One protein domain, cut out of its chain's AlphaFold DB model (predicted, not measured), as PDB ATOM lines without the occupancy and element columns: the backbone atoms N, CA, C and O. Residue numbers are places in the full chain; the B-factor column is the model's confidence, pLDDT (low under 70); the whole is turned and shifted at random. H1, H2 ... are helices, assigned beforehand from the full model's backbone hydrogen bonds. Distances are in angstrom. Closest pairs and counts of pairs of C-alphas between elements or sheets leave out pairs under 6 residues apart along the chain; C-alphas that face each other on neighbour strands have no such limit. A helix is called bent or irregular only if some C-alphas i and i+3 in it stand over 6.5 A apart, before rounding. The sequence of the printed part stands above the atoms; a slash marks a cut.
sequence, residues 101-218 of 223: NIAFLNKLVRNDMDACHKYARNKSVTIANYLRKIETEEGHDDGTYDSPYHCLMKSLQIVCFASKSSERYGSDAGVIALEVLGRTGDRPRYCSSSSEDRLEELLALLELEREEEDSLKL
ATOM      1  N   ASN A 101     215.521 294.588 210.086       86.25
ATOM      2  CA  ASN A 101     214.223 294.162 209.591       86.25
ATOM      3  C   ASN A 101     213.365 293.437 210.633       86.25
ATOM      4  O   ASN A 101     212.241 293.014 210.356       86.25
ATOM      5  N   ILE A 102     213.860 293.321 211.863       88.25
ATOM      6  CA  ILE A 102     213.315 292.446 212.900       88.25
ATOM      7  C   ILE A 102     211.862 292.762 213.255       88.25
ATOM      8  O   ILE A 102     211.030 291.870 213.429       88.25
ATOM      9  N   ALA A 103     211.523 294.050 213.289       86.00
ATOM     10  CA  ALA A 103     210.174 294.505 213.574       86.00
ATOM     11  C   ALA A 103     209.188 294.094 212.469       86.00
ATOM     12  O   ALA A 103     208.028 293.795 212.774       86.00
ATOM     13  N   PHE A 104     209.627 294.062 211.202       84.19
ATOM     14  CA  PHE A 104     208.792 293.570 210.109       84.19
ATOM     15  C   PHE A 104     208.707 292.047 210.152       84.19
ATOM     16  O   PHE A 104     207.602 291.518 210.069       84.19
ATOM     17  N   LEU A 105     209.835 291.350 210.341       82.62
ATOM     18  CA  LEU A 105     209.877 289.886 210.355       82.62
ATOM     19  C   LEU A 105     208.959 289.333 211.451       82.62
ATOM     20  O   LEU A 105     208.182 288.416 211.207       82.62
ATOM     21  N   ASN A 106     208.937 289.975 212.620       85.38
ATOM     22  CA  ASN A 106     208.003 289.662 213.698       85.38
ATOM     23  C   ASN A 106     206.531 289.795 213.263       85.38
ATOM     24  O   ASN A 106     205.720 288.899 213.499       85.38
ATOM     25  N   LYS A 107     206.158 290.909 212.617       83.31
ATOM     26  CA  LYS A 107     204.779 291.119 212.136       83.31
ATOM     27  C   LYS A 107     204.394 290.091 211.078       83.31
ATOM     28  O   LYS A 107     203.275 289.585 211.114       83.31
ATOM     29  N   LEU A 108     205.316 289.788 210.175       79.88
ATOM     30  CA  LEU A 108     205.140 288.823 209.103       79.88
ATOM     31  C   LEU A 108     204.919 287.408 209.667       79.88
ATOM     32  O   LEU A 108     203.916 286.770 209.358       79.88
ATOM     33  N   VAL A 109     205.787 286.953 210.577       82.50
ATOM     34  CA  VAL A 109     205.663 285.644 211.241       82.50
ATOM     35  C   VAL A 109     204.352 285.533 212.019       82.50
ATOM     36  O   VAL A 109     203.701 284.495 211.970       82.50
ATOM     37  N   ARG A 110     203.918 286.597 212.706       81.44
ATOM     38  CA  ARG A 110     202.679 286.561 213.502       81.44
ATOM     39  C   ARG A 110     201.396 286.635 212.678       81.44
ATOM     40  O   ARG A 110     200.403 286.054 213.093       81.44
ATOM     41  N   ASN A 111     201.386 287.382 211.575       79.81
ATOM     42  CA  ASN A 111     200.145 287.691 210.857       79.81
ATOM     43  C   ASN A 111     200.005 286.916 209.547       79.81
ATOM     44  O   ASN A 111     198.905 286.500 209.188       79.81
ATOM     45  N   ASP A 112     201.105 286.751 208.816       81.88
ATOM     46  CA  ASP A 112     201.070 286.244 207.446       81.88
ATOM     47  C   ASP A 112     201.409 284.749 207.380       81.88
ATOM     48  O   ASP A 112     200.939 284.068 206.473       81.88
ATOM     49  N   MET A 113     202.125 284.194 208.367       83.00
ATOM     50  CA  MET A 113     202.408 282.753 208.409       83.00
ATOM     51  C   MET A 113     201.129 281.915 208.533       83.00
ATOM     52  O   MET A 113     200.949 280.958 207.784       83.00
ATOM     53  N   ASP A 114     200.190 282.313 209.397       84.69
ATOM     54  CA  ASP A 114     198.888 281.642 209.519       84.69
ATOM     55  C   ASP A 114     198.041 281.793 208.251       84.69
ATOM     56  O   ASP A 114     197.382 280.843 207.814       84.69
ATOM     57  N   ALA A 115     198.091 282.968 207.616       86.56
ATOM     58  CA  ALA A 115     197.420 283.201 206.344       86.56
ATOM     59  C   ALA A 115     197.998 282.305 205.236       86.56
ATOM     60  O   ALA A 115     197.235 281.695 204.489       86.56
ATOM     61  N   CYS A 116     199.323 282.153 205.174       86.38
ATOM     62  CA  CYS A 116     200.000 281.282 204.218       86.38
ATOM     63  C   CYS A 116     199.791 279.793 204.512       86.38
ATOM     64  O   CYS A 116     199.595 279.009 203.585       86.38
ATOM     65  N   HIS A 117     199.726 279.391 205.785       85.94
ATOM     66  CA  HIS A 117     199.307 278.043 206.168       85.94
ATOM     67  C   HIS A 117     197.881 277.745 205.709       85.94
ATOM     68  O   HIS A 117     197.623 276.674 205.155       85.94
ATOM     69  N   LYS A 118     196.955 278.689 205.907       87.69
ATOM     70  CA  LYS A 118     195.571 278.555 205.446       87.69
ATOM     71  C   LYS A 118     195.490 278.525 203.921       87.69
ATOM     72  O   LYS A 118     194.764 277.697 203.386       87.69
ATOM     73  N   TYR A 119     196.251 279.373 203.234       85.69
ATOM     74  CA  TYR A 119     196.336 279.390 201.776       85.69
ATOM     75  C   TYR A 119     196.809 278.038 201.229       85.69
ATOM     76  O   TYR A 119     196.102 277.417 200.440       85.69
ATOM     77  N   ALA A 120     197.940 277.527 201.727       86.25
ATOM     78  CA  ALA A 120     198.459 276.222 201.329       86.25
ATOM     79  C   ALA A 120     197.456 275.097 201.630       86.25
ATOM     80  O   ALA A 120     197.208 274.247 200.782       86.25
ATOM     81  N   ARG A 121     196.810 275.117 202.807       86.81
ATOM     82  CA  ARG A 121     195.766 274.140 203.162       86.81
ATOM     83  C   ARG A 121     194.562 274.212 202.223       86.81
ATOM     84  O   ARG A 121     194.039 273.176 201.848       86.81
ATOM     85  N   ASN A 122     194.129 275.400 201.815       86.06
ATOM     86  CA  ASN A 122     193.013 275.533 200.878       86.06
ATOM     87  C   ASN A 122     193.362 274.969 199.493       86.06
ATOM     88  O   ASN A 122     192.496 274.404 198.834       86.06
ATOM     89  N   LYS A 123     194.629 275.071 199.076       84.62
ATOM     90  CA  LYS A 123     195.121 274.498 197.816       84.62
ATOM     91  C   LYS A 123     195.493 273.016 197.921       84.62
ATOM     92  O   LYS A 123     195.763 272.382 196.907       84.62
ATOM     93  N   SER A 124     195.435 272.421 199.116       85.69
ATOM     94  CA  SER A 124     195.873 271.042 199.343       85.69
ATOM     95  C   SER A 124     195.090 270.008 198.534       85.69
ATOM     96  O   SER A 124     195.656 269.000 198.123       85.69
ATOM     97  N   VAL A 125     193.791 270.245 198.316       83.56
ATOM     98  CA  VAL A 125     192.925 269.359 197.522       83.56
ATOM     99  C   VAL A 125     193.297 269.427 196.042       83.56
ATOM    100  O   VAL A 125     193.427 268.384 195.407       83.56
ATOM    101  N   THR A 126     193.527 270.630 195.508       82.62
ATOM    102  CA  THR A 126     193.986 270.838 194.126       82.62
ATOM    103  C   THR A 126     195.313 270.123 193.884       82.62
ATOM    104  O   THR A 126     195.437 269.367 192.924       82.62
ATOM    105  N   ILE A 127     196.265 270.273 194.809       82.38
ATOM    106  CA  ILE A 127     197.588 269.635 194.738       82.38
ATOM    107  C   ILE A 127     197.472 268.111 194.777       82.38
ATOM    108  O   ILE A 127     198.073 267.430 193.953       82.38
ATOM    109  N   ALA A 128     196.673 267.564 195.699       82.88
ATOM    110  CA  ALA A 128     196.461 266.121 195.781       82.88
ATOM    111  C   ALA A 128     195.805 265.567 194.501       82.88
ATOM    112  O   ALA A 128     196.197 264.524 193.983       82.88
ATOM    113  N   ASN A 129     194.824 266.273 193.938       82.19
ATOM    114  CA  ASN A 129     194.193 265.839 192.693       82.19
ATOM    115  C   ASN A 129     195.163 265.884 191.503       82.19
ATOM    116  O   ASN A 129     195.156 264.958 190.694       82.19
ATOM    117  N   TYR A 130     196.009 266.915 191.423       80.88
ATOM    118  CA  TYR A 130     197.057 267.029 190.408       80.88
ATOM    119  C   TYR A 130     198.065 265.877 190.498       80.88
ATOM    120  O   TYR A 130     198.279 265.174 189.513       80.88
ATOM    121  N   LEU A 131     198.603 265.612 191.692       80.38
ATOM    122  CA  LEU A 131     199.563 264.524 191.901       80.38
ATOM    123  C   LEU A 131     198.968 263.155 191.569       80.38
ATOM    124  O   LEU A 131     199.588 262.384 190.845       80.38
ATOM    125  N   ARG A 132     197.730 262.891 192.012       79.94
ATOM    126  CA  ARG A 132     197.039 261.630 191.707       79.94
ATOM    127  C   ARG A 132     196.877 261.428 190.200       79.94
ATOM    128  O   ARG A 132     197.035 260.310 189.724       79.94
ATOM    129  N   LYS A 133     196.554 262.493 189.456       77.75
ATOM    130  CA  LYS A 133     196.406 262.434 187.997       77.75
ATOM    131  C   LYS A 133     197.720 262.025 187.330       77.75
ATOM    132  O   LYS A 133     197.709 261.101 186.520       77.75
ATOM    133  N   ILE A 134     198.832 262.651 187.712       72.69
ATOM    134  CA  ILE A 134     200.144 262.320 187.142       72.69
ATOM    135  C   ILE A 134     200.536 260.875 187.467       72.69
ATOM    136  O   ILE A 134     200.975 260.144 186.587       72.69
ATOM    137  N   GLU A 135     200.326 260.422 188.702       71.62
ATOM    138  CA  GLU A 135     200.651 259.046 189.097       71.62
ATOM    139  C   GLU A 135     199.861 258.002 188.306       71.62
ATOM    140  O   GLU A 135     200.430 256.999 187.869       71.62
ATOM    141  N   THR A 136     198.569 258.253 188.066       68.56
ATOM    142  CA  THR A 136     197.747 257.380 187.216       68.56
ATOM    143  C   THR A 136     198.178 257.378 185.749       68.56
ATOM    144  O   THR A 136     197.976 256.373 185.071       68.56
ATOM    145  N   GLU A 137     198.765 258.469 185.254       66.00
ATOM    146  CA  GLU A 137     199.250 258.586 183.872       66.00
ATOM    147  C   GLU A 137     200.646 257.960 183.688       66.00
ATOM    148  O   GLU A 137     200.935 257.403 182.630       66.00
ATOM    149  N   GLU A 138     201.488 257.981 184.725       66.19
ATOM    150  CA  GLU A 138     202.884 257.521 184.668       66.19
ATOM    151  C   GLU A 138     203.124 256.128 185.279       66.19
ATOM    152  O   GLU A 138     204.246 255.619 185.234       66.19
ATOM    153  N   GLY A 139     202.093 255.487 185.843       57.19
ATOM    154  CA  GLY A 139     202.194 254.147 186.431       57.19
ATOM    155  C   GLY A 139     203.133 254.084 187.640       57.19
ATOM    156  O   GLY A 139     203.882 253.117 187.788       57.19
ATOM    157  N   HIS A 140     203.141 255.133 188.465       55.62
ATOM    158  CA  HIS A 140     204.042 255.254 189.613       55.62
ATOM    159  C   HIS A 140     203.584 254.448 190.840       55.62
ATOM    160  O   HIS A 140     202.395 254.251 191.071       55.62
ATOM    161  N   ASP A 141     204.567 253.970 191.610       52.28
ATOM    162  CA  ASP A 141     204.399 253.176 192.832       52.28
ATOM    163  C   ASP A 141     203.906 254.056 194.002       52.28
ATOM    164  O   ASP A 141     204.511 255.084 194.329       52.28
ATOM    165  N   ASP A 142     202.814 253.615 194.640       48.88
ATOM    166  CA  ASP A 142     202.012 254.288 195.685       48.88
ATOM    167  C   ASP A 142     202.821 254.671 196.948       48.88
ATOM    168  O   ASP A 142     202.353 255.412 197.814       48.88
ATOM    169  N   GLY A 143     204.055 254.176 197.085       49.72
ATOM    170  CA  GLY A 143     204.909 254.394 198.256       49.72
ATOM    171  C   GLY A 143     205.549 255.784 198.366       49.72
ATOM    172  O   GLY A 143     206.195 256.064 199.375       49.72
ATOM    173  N   THR A 144     205.401 256.650 197.357       53.91
ATOM    174  CA  THR A 144     206.181 257.902 197.241       53.91
ATOM    175  C   THR A 144     205.368 259.188 197.416       53.91
ATOM    176  O   THR A 144     205.954 260.272 197.409       53.91
ATOM    177  N   TYR A 145     204.049 259.089 197.621       51.69
ATOM    178  CA  TYR A 145     203.110 260.222 197.627       51.69
ATOM    179  C   TYR A 145     203.475 261.339 198.624       51.69
ATOM    180  O   TYR A 145     203.265 262.525 198.357       51.69
ATOM    181  N   ASP A 146     204.071 260.975 199.765       59.62
ATOM    182  CA  ASP A 146     204.433 261.932 200.815       59.62
ATOM    183  C   ASP A 146     205.497 262.939 200.349       59.62
ATOM    184  O   ASP A 146     205.443 264.107 200.738       59.62
ATOM    185  N   SER A 147     206.440 262.560 199.475       70.81
ATOM    186  CA  SER A 147     207.546 263.462 199.118       70.81
ATOM    187  C   SER A 147     207.116 264.607 198.184       70.81
ATOM    188  O   SER A 147     207.349 265.763 198.551       70.81
ATOM    189  N   PRO A 148     206.455 264.375 197.029       75.69
ATOM    190  CA  PRO A 148     206.053 265.466 196.140       75.69
ATOM    191  C   PRO A 148     204.985 266.361 196.770       75.69
ATOM    192  O   PRO A 148     205.060 267.585 196.678       75.69
ATOM    193  N   TYR A 149     204.016 265.778 197.481       81.94
ATOM    194  CA  TYR A 149     202.987 266.556 198.162       81.94
ATOM    195  C   TYR A 149     203.589 267.490 199.219       81.94
ATOM    196  O   TYR A 149     203.274 268.686 199.247       81.94
ATOM    197  N   HIS A 150     204.496 266.987 200.064       80.19
ATOM    198  CA  HIS A 150     205.166 267.823 201.055       80.19
ATOM    199  C   HIS A 150     206.067 268.885 200.417       80.19
ATOM    200  O   HIS A 150     206.047 270.023 200.896       80.19
ATOM    201  N   CYS A 151     206.780 268.565 199.329       80.00
ATOM    202  CA  CYS A 151     207.536 269.546 198.542       80.00
ATOM    203  C   CYS A 151     206.659 270.727 198.128       80.00
ATOM    204  O   CYS A 151     206.970 271.885 198.420       80.00
ATOM    205  N   LEU A 152     205.537 270.433 197.471       81.44
ATOM    206  CA  LEU A 152     204.656 271.434 196.878       81.44
ATOM    207  C   LEU A 152     203.980 272.280 197.957       81.44
ATOM    208  O   LEU A 152     203.984 273.508 197.888       81.44
ATOM    209  N   MET A 153     203.482 271.637 199.015       84.62
ATOM    210  CA  MET A 153     202.880 272.329 200.154       84.62
ATOM    211  C   MET A 153     203.867 273.277 200.842       84.62
ATOM    212  O   MET A 153     203.499 274.397 201.196       84.62
ATOM    213  N   LYS A 154     205.125 272.855 201.026       82.38
ATOM    214  CA  LYS A 154     206.164 273.700 201.628       82.38
ATOM    215  C   LYS A 154     206.594 274.829 200.709       82.38
ATOM    216  O   LYS A 154     206.682 275.968 201.162       82.38
ATOM    217  N   SER A 155     206.772 274.544 199.428       81.56
ATOM    218  CA  SER A 155     207.118 275.553 198.429       81.56
ATOM    219  C   SER A 155     206.044 276.635 198.340       81.56
ATOM    220  O   SER A 155     206.366 277.817 198.376       81.56
ATOM    221  N   LEU A 156     204.760 276.265 198.370       82.94
ATOM    222  CA  LEU A 156     203.655 277.226 198.395       82.94
ATOM    223  C   LEU A 156     203.620 278.092 199.650       82.94
ATOM    224  O   LEU A 156     203.322 279.282 199.563       82.94
ATOM    225  N   GLN A 157     203.934 277.520 200.814       83.69
ATOM    226  CA  GLN A 157     204.060 278.298 202.047       83.69
ATOM    227  C   GLN A 157     205.189 279.326 201.928       83.69
ATOM    228  O   GLN A 157     204.976 280.491 202.254       83.69
ATOM    229  N   ILE A 158     206.353 278.912 201.415       81.44
ATOM    230  CA  ILE A 158     207.526 279.775 201.222       81.44
ATOM    231  C   ILE A 158     207.227 280.886 200.208       81.44
ATOM    232  O   ILE A 158     207.479 282.056 200.491       81.44
ATOM    233  N   VAL A 159     206.639 280.548 199.057       81.81
ATOM    234  CA  VAL A 159     206.274 281.516 198.009       81.81
ATOM    235  C   VAL A 159     205.220 282.497 198.515       81.81
ATOM    236  O   VAL A 159     205.373 283.703 198.331       81.81
ATOM    237  N   CYS A 160     204.184 282.020 199.214       85.00
ATOM    238  CA  CYS A 160     203.195 282.896 199.843       85.00
ATOM    239  C   CYS A 160     203.857 283.861 200.832       85.00
ATOM    240  O   CYS A 160     203.579 285.060 200.812       85.00
ATOM    241  N   PHE A 161     204.761 283.350 201.670       81.62
ATOM    242  CA  PHE A 161     205.460 284.139 202.674       81.62
ATOM    243  C   PHE A 161     206.355 285.211 202.038       81.62
ATOM    244  O   PHE A 161     206.293 286.379 202.427       81.62
ATOM    245  N   ALA A 162     207.126 284.850 201.011       79.56
ATOM    246  CA  ALA A 162     207.957 285.779 200.251       79.56
ATOM    247  C   ALA A 162     207.115 286.838 199.521       79.56
ATOM    248  O   ALA A 162     207.418 288.025 199.596       79.56
ATOM    249  N   SER A 163     206.015 286.428 198.886       82.50
ATOM    250  CA  SER A 163     205.091 287.331 198.191       82.50
ATOM    251  C   SER A 163     204.450 288.338 199.148       82.50
ATOM    252  O   SER A 163     204.528 289.545 198.922       82.50
ATOM    253  N   LYS A 164     203.915 287.877 200.288       83.12
ATOM    254  CA  LYS A 164     203.347 288.754 201.327       83.12
ATOM    255  C   LYS A 164     204.380 289.717 201.905       83.12
ATOM    256  O   LYS A 164     204.047 290.869 202.184       83.12
ATOM    257  N   SER A 165     205.626 289.260 202.046       79.00
ATOM    258  CA  SER A 165     206.745 290.112 202.458       79.00
ATOM    259  C   SER A 165     206.971 291.235 201.447       79.00
ATOM    260  O   SER A 165     206.995 292.403 201.833       79.00
ATOM    261  N   SER A 166     207.049 290.891 200.160       81.50
ATOM    262  CA  SER A 166     207.236 291.852 199.072       81.50
ATOM    263  C   SER A 166     206.086 292.857 198.957       81.50
ATOM    264  O   SER A 166     206.335 294.056 198.861       81.50
ATOM    265  N   GLU A 167     204.832 292.392 199.018       80.69
ATOM    266  CA  GLU A 167     203.629 293.233 198.912       80.69
ATOM    267  C   GLU A 167     203.560 294.301 200.011       80.69
ATOM    268  O   GLU A 167     203.185 295.444 199.754       80.69
ATOM    269  N   ARG A 168     203.889 293.933 201.255       79.94
ATOM    270  CA  ARG A 168     203.735 294.832 202.409       79.94
ATOM    271  C   ARG A 168     204.958 295.704 202.667       79.94
ATOM    272  O   ARG A 168     204.799 296.807 203.190       79.94
ATOM    273  N   TYR A 169     206.155 295.193 202.386       77.00
ATOM    274  CA  TYR A 169     207.406 295.764 202.896       77.00
ATOM    275  C   TYR A 169     208.450 296.051 201.809       77.00
ATOM    276  O   TYR A 169     209.515 296.572 202.127       77.00
ATOM    277  N   GLY A 170     208.134 295.781 200.539       80.94
ATOM    278  CA  GLY A 170     209.026 296.001 199.403       80.94
ATOM    279  C   GLY A 170     209.796 294.744 198.996       80.94
ATOM    280  O   GLY A 170     209.942 293.800 199.774       80.94
ATOM    281  N   SER A 171     210.295 294.736 197.759       77.56
ATOM    282  CA  SER A 171     210.950 293.582 197.120       77.56
ATOM    283  C   SER A 171     212.068 292.961 197.958       77.56
ATOM    284  O   SER A 171     212.183 291.738 198.027       77.56
ATOM    285  N   ASP A 172     212.858 293.792 198.634       79.06
ATOM    286  CA  ASP A 172     214.034 293.354 199.390       79.06
ATOM    287  C   ASP A 172     213.645 292.459 200.577       79.06
ATOM    288  O   ASP A 172     214.360 291.514 200.909       79.06
ATOM    289  N   ALA A 173     212.469 292.682 201.174       74.75
ATOM    290  CA  ALA A 173     211.969 291.866 202.276       74.75
ATOM    291  C   ALA A 173     211.652 290.428 201.836       74.75
ATOM    292  O   ALA A 173     211.954 289.479 202.562       74.75
ATOM    293  N   GLY A 174     211.082 290.254 200.638       74.62
ATOM    294  CA  GLY A 174     210.840 288.931 200.060       74.62
ATOM    295  C   GLY A 174     212.137 288.184 199.755       74.62
ATOM    296  O   GLY A 174     212.238 286.992 200.045       74.62
ATOM    297  N   VAL A 175     213.154 288.888 199.248       76.94
ATOM    298  CA  VAL A 175     214.480 288.311 198.977       76.94
ATOM    299  C   VAL A 175     215.151 287.838 200.266       76.94
ATOM    300  O   VAL A 175     215.624 286.706 200.320       76.94
ATOM    301  N   ILE A 176     215.130 288.652 201.327       76.38
ATOM    302  CA  ILE A 176     215.705 288.283 202.630       76.38
ATOM    303  C   ILE A 176     214.989 287.059 203.215       76.38
ATOM    304  O   ILE A 176     215.641 286.139 203.708       76.38
ATOM    305  N   ALA A 177     213.655 287.016 203.138       73.75
ATOM    306  CA  ALA A 177     212.879 285.871 203.605       73.75
ATOM    307  C   ALA A 177     213.267 284.576 202.869       73.75
ATOM    308  O   ALA A 177     213.493 283.548 203.509       73.75
ATOM    309  N   LEU A 178     213.393 284.634 201.538       76.25
ATOM    310  CA  LEU A 178     213.826 283.498 200.721       76.25
ATOM    311  C   LEU A 178     215.271 283.091 201.007       76.25
ATOM    312  O   LEU A 178     215.561 281.899 201.056       76.25
ATOM    313  N   GLU A 179     216.172 284.048 201.223       79.12
ATOM    314  CA  GLU A 179     217.567 283.761 201.553       79.12
ATOM    315  C   GLU A 179     217.681 283.019 202.891       79.12
ATOM    316  O   GLU A 179     218.361 281.993 202.975       79.12
ATOM    317  N   VAL A 180     216.988 283.498 203.931       73.69
ATOM    318  CA  VAL A 180     216.997 282.859 205.256       73.69
ATOM    319  C   VAL A 180     216.421 281.446 205.173       73.69
ATOM    320  O   VAL A 180     217.058 280.506 205.649       73.69
ATOM    321  N   LEU A 181     215.266 281.274 204.521       73.06
ATOM    322  CA  LEU A 181     214.622 279.967 204.345       73.06
ATOM    323  C   LEU A 181     215.443 279.022 203.458       73.06
ATOM    324  O   LEU A 181     215.513 277.826 203.723       73.06
ATOM    325  N   GLY A 182     216.117 279.535 202.429       73.19
ATOM    326  CA  GLY A 182     216.993 278.736 201.573       73.19
ATOM    327  C   GLY A 182     218.195 278.172 202.333       73.19
ATOM    328  O   GLY A 182     218.609 277.035 202.097       73.19
ATOM    329  N   ARG A 183     218.727 278.931 203.298       76.50
ATOM    330  CA  ARG A 183     219.884 278.522 204.105       76.50
ATOM    331  C   ARG A 183     219.550 277.505 205.201       76.50
ATOM    332  O   ARG A 183     220.469 276.826 205.653       76.50
ATOM    333  N   THR A 184     218.283 277.333 205.601       71.69
ATOM    334  CA  THR A 184     217.907 276.303 206.599       71.69
ATOM    335  C   THR A 184     218.091 274.880 206.075       71.69
ATOM    336  O   THR A 184     218.133 273.932 206.859       71.69
ATOM    337  N   GLY A 185     218.227 274.714 204.754       68.56
ATOM    338  CA  GLY A 185     218.352 273.400 204.135       68.56
ATOM    339  C   GLY A 185     217.057 272.591 204.172       68.56
ATOM    340  O   GLY A 185     217.109 271.377 203.999       68.56
ATOM    341  N   ASP A 186     215.904 273.233 204.384       69.06
ATOM    342  CA  ASP A 186     214.608 272.550 204.357       69.06
ATOM    343  C   ASP A 186     214.193 272.153 202.928       69.06
ATOM    344  O   ASP A 186     213.447 271.193 202.751       69.06
ATOM    345  N   ARG A 187     214.704 272.830 201.889       66.94
ATOM    346  CA  ARG A 187     214.349 272.538 200.488       66.94
ATOM    347  C   ARG A 187     214.688 271.090 200.066       66.94
ATOM    348  O   ARG A 187     213.753 270.391 199.686       66.94
ATOM    349  N   PRO A 188     215.923 270.572 200.238       64.38
ATOM    350  CA  PRO A 188     216.245 269.170 199.936       64.38
ATOM    351  C   PRO A 188     215.509 268.136 200.800       64.38
ATOM    352  O   PRO A 188     215.463 266.965 200.440       64.38
ATOM    353  N   ARG A 189     214.963 268.537 201.959       66.94
ATOM    354  CA  ARG A 189     214.202 267.636 202.840       66.94
ATOM    355  C   ARG A 189     212.827 267.323 202.265       66.94
ATOM    356  O   ARG A 189     212.332 266.214 202.436       66.94
ATOM    357  N   TYR A 190     212.194 268.320 201.659       67.75
ATOM    358  CA  TYR A 190     210.835 268.182 201.158       67.75
ATOM    359  C   TYR A 190     210.804 267.905 199.661       67.75
ATOM    360  O   TYR A 190     209.910 267.202 199.216       67.75
ATOM    361  N   CYS A 191     211.779 268.406 198.903       71.00
ATOM    362  CA  CYS A 191     211.816 268.304 197.452       71.00
ATOM    363  C   CYS A 191     212.992 267.442 196.992       71.00
ATOM    364  O   CYS A 191     214.152 267.830 197.132       71.00
ATOM    365  N   SER A 192     212.692 266.283 196.399       70.69
ATOM    366  CA  SER A 192     213.637 265.602 195.509       70.69
ATOM    367  C   SER A 192     213.849 266.441 194.247       70.69
ATOM    368  O   SER A 192     212.974 267.223 193.879       70.69
ATOM    369  N   SER A 193     214.951 266.230 193.524       68.19
ATOM    370  CA  SER A 193     215.167 266.882 192.220       68.19
ATOM    371  C   SER A 193     214.006 266.638 191.246       68.19
ATOM    372  O   SER A 193     213.573 267.558 190.570       68.19
ATOM    373  N   SER A 194     213.421 265.433 191.251       64.31
ATOM    374  CA  SER A 194     212.233 265.107 190.445       64.31
ATOM    375  C   SER A 194     210.969 265.872 190.854       64.31
ATOM    376  O   SER A 194     210.063 266.040 190.042       64.31
ATOM    377  N   SER A 195     210.887 266.323 192.108       66.81
ATOM    378  CA  SER A 195     209.777 267.140 192.604       66.81
ATOM    379  C   SER A 195     209.968 268.624 192.283       66.81
ATOM    380  O   SER A 195     208.984 269.357 192.253       66.81
ATOM    381  N   GLU A 196     211.206 269.074 192.040       66.19
ATOM    382  CA  GLU A 196     211.492 270.462 191.659       66.19
ATOM    383  C   GLU A 196     210.997 270.774 190.245       66.19
ATOM    384  O   GLU A 196     210.339 271.792 190.057       66.19
ATOM    385  N   ASP A 197     211.199 269.869 189.286       66.62
ATOM    386  CA  ASP A 197     210.693 270.052 187.917       66.62
ATOM    387  C   ASP A 197     209.151 270.158 187.891       66.62
ATOM    388  O   ASP A 197     208.568 270.934 187.137       66.62
ATOM    389  N   ARG A 198     208.473 269.429 188.788       66.44
ATOM    390  CA  ARG A 198     207.004 269.453 188.940       66.44
ATOM    391  C   ARG A 198     206.492 270.678 189.691       66.44
ATOM    392  O   ARG A 198     205.307 271.004 189.611       66.44
ATOM    393  N   LEU A 199     207.360 271.346 190.448       66.06
ATOM    394  CA  LEU A 199     207.002 272.555 191.175       66.06
ATOM    395  C   LEU A 199     206.745 273.712 190.209       66.06
ATOM    396  O   LEU A 199     205.793 274.455 190.425       66.06
ATOM    397  N   GLU A 200     207.540 273.850 189.148       67.00
ATOM    398  CA  GLU A 200     207.334 274.900 188.141       67.00
ATOM    399  C   GLU A 200     205.988 274.739 187.422       67.00
ATOM    400  O   GLU A 200     205.232 275.703 187.300       67.00
ATOM    401  N   GLU A 201     205.636 273.511 187.030       67.56
ATOM    402  CA  GLU A 201     204.355 273.217 186.377       67.56
ATOM    403  C   GLU A 201     203.158 273.495 187.300       67.56
ATOM    404  O   GLU A 201     202.178 274.127 186.895       67.56
ATOM    405  N   LEU A 202     203.245 273.094 188.573       67.06
ATOM    406  CA  LEU A 202     202.199 273.395 189.547       67.06
ATOM    407  C   LEU A 202     202.085 274.900 189.824       67.06
ATOM    408  O   LEU A 202     200.973 275.408 189.974       67.06
ATOM    409  N   LEU A 203     203.207 275.617 189.931       67.81
ATOM    410  CA  LEU A 203     203.187 277.063 190.140       67.81
ATOM    411  C   LEU A 203     202.474 277.765 188.982       67.81
ATOM    412  O   LEU A 203     201.608 278.597 189.246       67.81
ATOM    413  N   ALA A 204     202.732 277.352 187.738       71.38
ATOM    414  CA  ALA A 204     202.009 277.855 186.573       71.38
ATOM    415  C   ALA A 204     200.499 277.546 186.642       71.38
ATOM    416  O   ALA A 204     199.677 278.423 186.383       71.38
ATOM    417  N   LEU A 205     200.106 276.333 187.056       66.38
ATOM    418  CA  LEU A 205     198.690 275.978 187.251       66.38
ATOM    419  C   LEU A 205     198.004 276.834 188.326       66.38
ATOM    420  O   LEU A 205     196.850 277.225 188.168       66.38
ATOM    421  N   LEU A 206     198.702 277.132 189.421       67.12
ATOM    422  CA  LEU A 206     198.166 277.944 190.514       67.12
ATOM    423  C   LEU A 206     198.120 279.436 190.170       67.12
ATOM    424  O   LEU A 206     197.233 280.140 190.654       67.12
ATOM    425  N   GLU A 207     199.049 279.924 189.346       69.88
ATOM    426  CA  GLU A 207     198.986 281.268 188.766       69.88
ATOM    427  C   GLU A 207     197.779 281.412 187.839       69.88
ATOM    428  O   GLU A 207     197.011 282.358 188.005       69.88
ATOM    429  N   LEU A 208     197.539 280.436 186.959       64.94
ATOM    430  CA  LEU A 208     196.350 280.412 186.102       64.94
ATOM    431  C   LEU A 208     195.052 280.414 186.923       64.94
ATOM    432  O   LEU A 208     194.162 281.220 186.667       64.94
ATOM    433  N   GLU A 209     194.954 279.578 187.964       66.62
ATOM    434  CA  GLU A 209     193.778 279.551 188.849       66.62
ATOM    435  C   GLU A 209     193.564 280.908 189.550       66.62
ATOM    436  O   GLU A 209     192.430 281.352 189.746       66.62
ATOM    437  N   ARG A 210     194.650 281.602 189.912       68.00
ATOM    438  CA  ARG A 210     194.589 282.946 190.500       68.00
ATOM    439  C   ARG A 210     194.107 283.988 189.488       68.00
ATOM    440  O   ARG A 210     193.267 284.813 189.841       68.00
ATOM    441  N   GLU A 211     194.626 283.970 188.264       71.25
ATOM    442  CA  GLU A 211     194.205 284.881 187.194       71.25
ATOM    443  C   GLU A 211     192.726 284.687 186.832       71.25
ATOM    444  O   GLU A 211     191.995 285.668 186.653       71.25
ATOM    445  N   GLU A 212     192.255 283.438 186.792       67.25
ATOM    446  CA  GLU A 212     190.843 283.101 186.604       67.25
ATOM    447  C   GLU A 212     189.978 283.606 187.768       67.25
ATOM    448  O   GLU A 212     188.946 284.242 187.541       67.25
ATOM    449  N   GLU A 213     190.406 283.392 189.018       64.38
ATOM    450  CA  GLU A 213     189.718 283.915 190.203       64.38
ATOM    451  C   GLU A 213     189.618 285.449 190.194       64.38
ATOM    452  O   GLU A 213     188.577 286.011 190.546       64.38
ATOM    453  N   ASP A 214     190.700 286.140 189.840       70.31
ATOM    454  CA  ASP A 214     190.749 287.601 189.821       70.31
ATOM    455  C   ASP A 214     189.907 288.166 188.667       70.31
ATOM    456  O   ASP A 214     189.174 289.144 188.858       70.31
ATOM    457  N   SER A 215     189.903 287.492 187.513       63.91
ATOM    458  CA  SER A 215     189.013 287.795 186.386       63.91
ATOM    459  C   SER A 215     187.538 287.610 186.758       63.91
ATOM    460  O   SER A 215     186.718 288.492 186.501       63.91
ATOM    461  N   LEU A 216     187.191 286.515 187.444       54.81
ATOM    462  CA  LEU A 216     185.840 286.266 187.957       54.81
ATOM    463  C   LEU A 216     185.407 287.333 188.968       54.81
ATOM    464  O   LEU A 216     184.291 287.842 188.885       54.81
ATOM    465  N   LYS A 217     186.284 287.732 189.899       66.12
ATOM    466  CA  LYS A 217     185.995 288.808 190.865       66.12
ATOM    467  C   LYS A 217     185.792 290.160 190.182       66.12
ATOM    468  O   LYS A 217     184.969 290.941 190.653       66.12
ATOM    469  N   LEU A 218     186.525 290.450 189.106       67.12
ATOM    470  CA  LEU A 218     186.341 291.661 188.299       67.12
ATOM    471  C   LEU A 218     184.996 291.663 187.570       67.12
ATOM    472  O   LEU A 218     184.323 292.688 187.569       67.12
TER     473      LEU A 218
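What this domain is: This is residues 101 to 218 of the 223 residues of an uncharacterized protein of Araneus ventricosus (UniProt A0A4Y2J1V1). A long, bent helix, H1, makes a bow along one side of H2, the helix in the middle, with H3 folded back along the later part of H2. H5 crosses the early part of H2 obliquely, and its last residues, 207 to 218, stick out of the body as a free arm, while the tiny H4 sits by the early part of H2. The printed part has 118 residues with five named helices, in the order H1, H2, H3, H4, H5, and no named strand; the class is all helix. The whole is compact, with a radius of gyration of the C-alphas of 15.5 A, and flat in outline, spanning 49 by 40 by 20 A.

How they stand to each other: The longest helix is H1, residues 101 to 138; by its hydrogen bonds it was assigned as one helix, but it is bent, with C-alphas 122 and 125 7.0 A apart. Its arms, H1a of residues 101 to 122 and H1b of residues 125 to 138, stand at a steep tilt of 61 degrees, and H1a has a kink of 40 degrees near residue 111. H1a touches H2, residues 146 to 169, at a steep tilt of 45 degrees, opposite ways; the closest C-alphas, those of Cys 116 and Gln 157, are 5.5 A apart. H1b touches H2 with residues 127 to 131 alone, closest at the C-alphas of Ala 128 and Tyr 149, 7.0 A apart, and the two form a helical hairpin at a steep tilt of 42 degrees, opposite ways. H2 is the hub, touching four other helices. H3, residues 171 to 183, forms a second helical hairpin with H2, at a shallow tilt of 32 degrees, opposite ways; their closest C-alphas, those of Ala 162 and Gly 174, are 4.3 A apart. H4, residues 187 to 190, touches H2, with the C-alphas of Cys 151 and Tyr 190 closest at 4.4 A. H5, residues 193 to 218, touches H2 with residues 195 to 202 alone, at a steep tilt of 51 degrees, the same way; the closest C-alphas are those of Pro 148 and Ser 195, 5.4 A apart. H5 is close to H1b but not clearly touching, with the C-alphas of Ile 127 and Leu 202 closest at 7.9 A. H3 and H5 are apart, among others, and H3 and H4 meet only through their link. The helix packing is mostly crossed: one of the four touching pairs with a tilt is at a shallow tilt. In H1b, H2 and H3 every O i to N i+4 pair is within hydrogen-bond range, against 15 of 18 in H1a and 18 of 22 in H5; H4 is too short for such a pair.

Where its parts are: H1a begins at C-alpha 101, at (214.223, 294.162, 209.591), and is 29.5 A long from first to last C-alpha; H1b is 20.1 A long. H2 runs 34.0 A from C-alpha 146, at (204.433, 261.932, 200.815). H3 is 18.9 A long and H4 5.6 A. H5 measures 38.2 A and ends at C-alpha 218, at (186.341, 291.661, 188.299).

The domain as a whole: The two C-alphas farthest apart, those of Ala 103 and Gly 139, are 49.3 A apart. Without residues 207 to 218, which stand free, the body spans 49 by 26 by 20 A. The printed part has no cut. The link from H1 to H2 is short, and the other three links are tight. The mean pLDDT of the printed part is 74.7; 40 residues are under 70, among them residues 136 to 146 and 193 to 203.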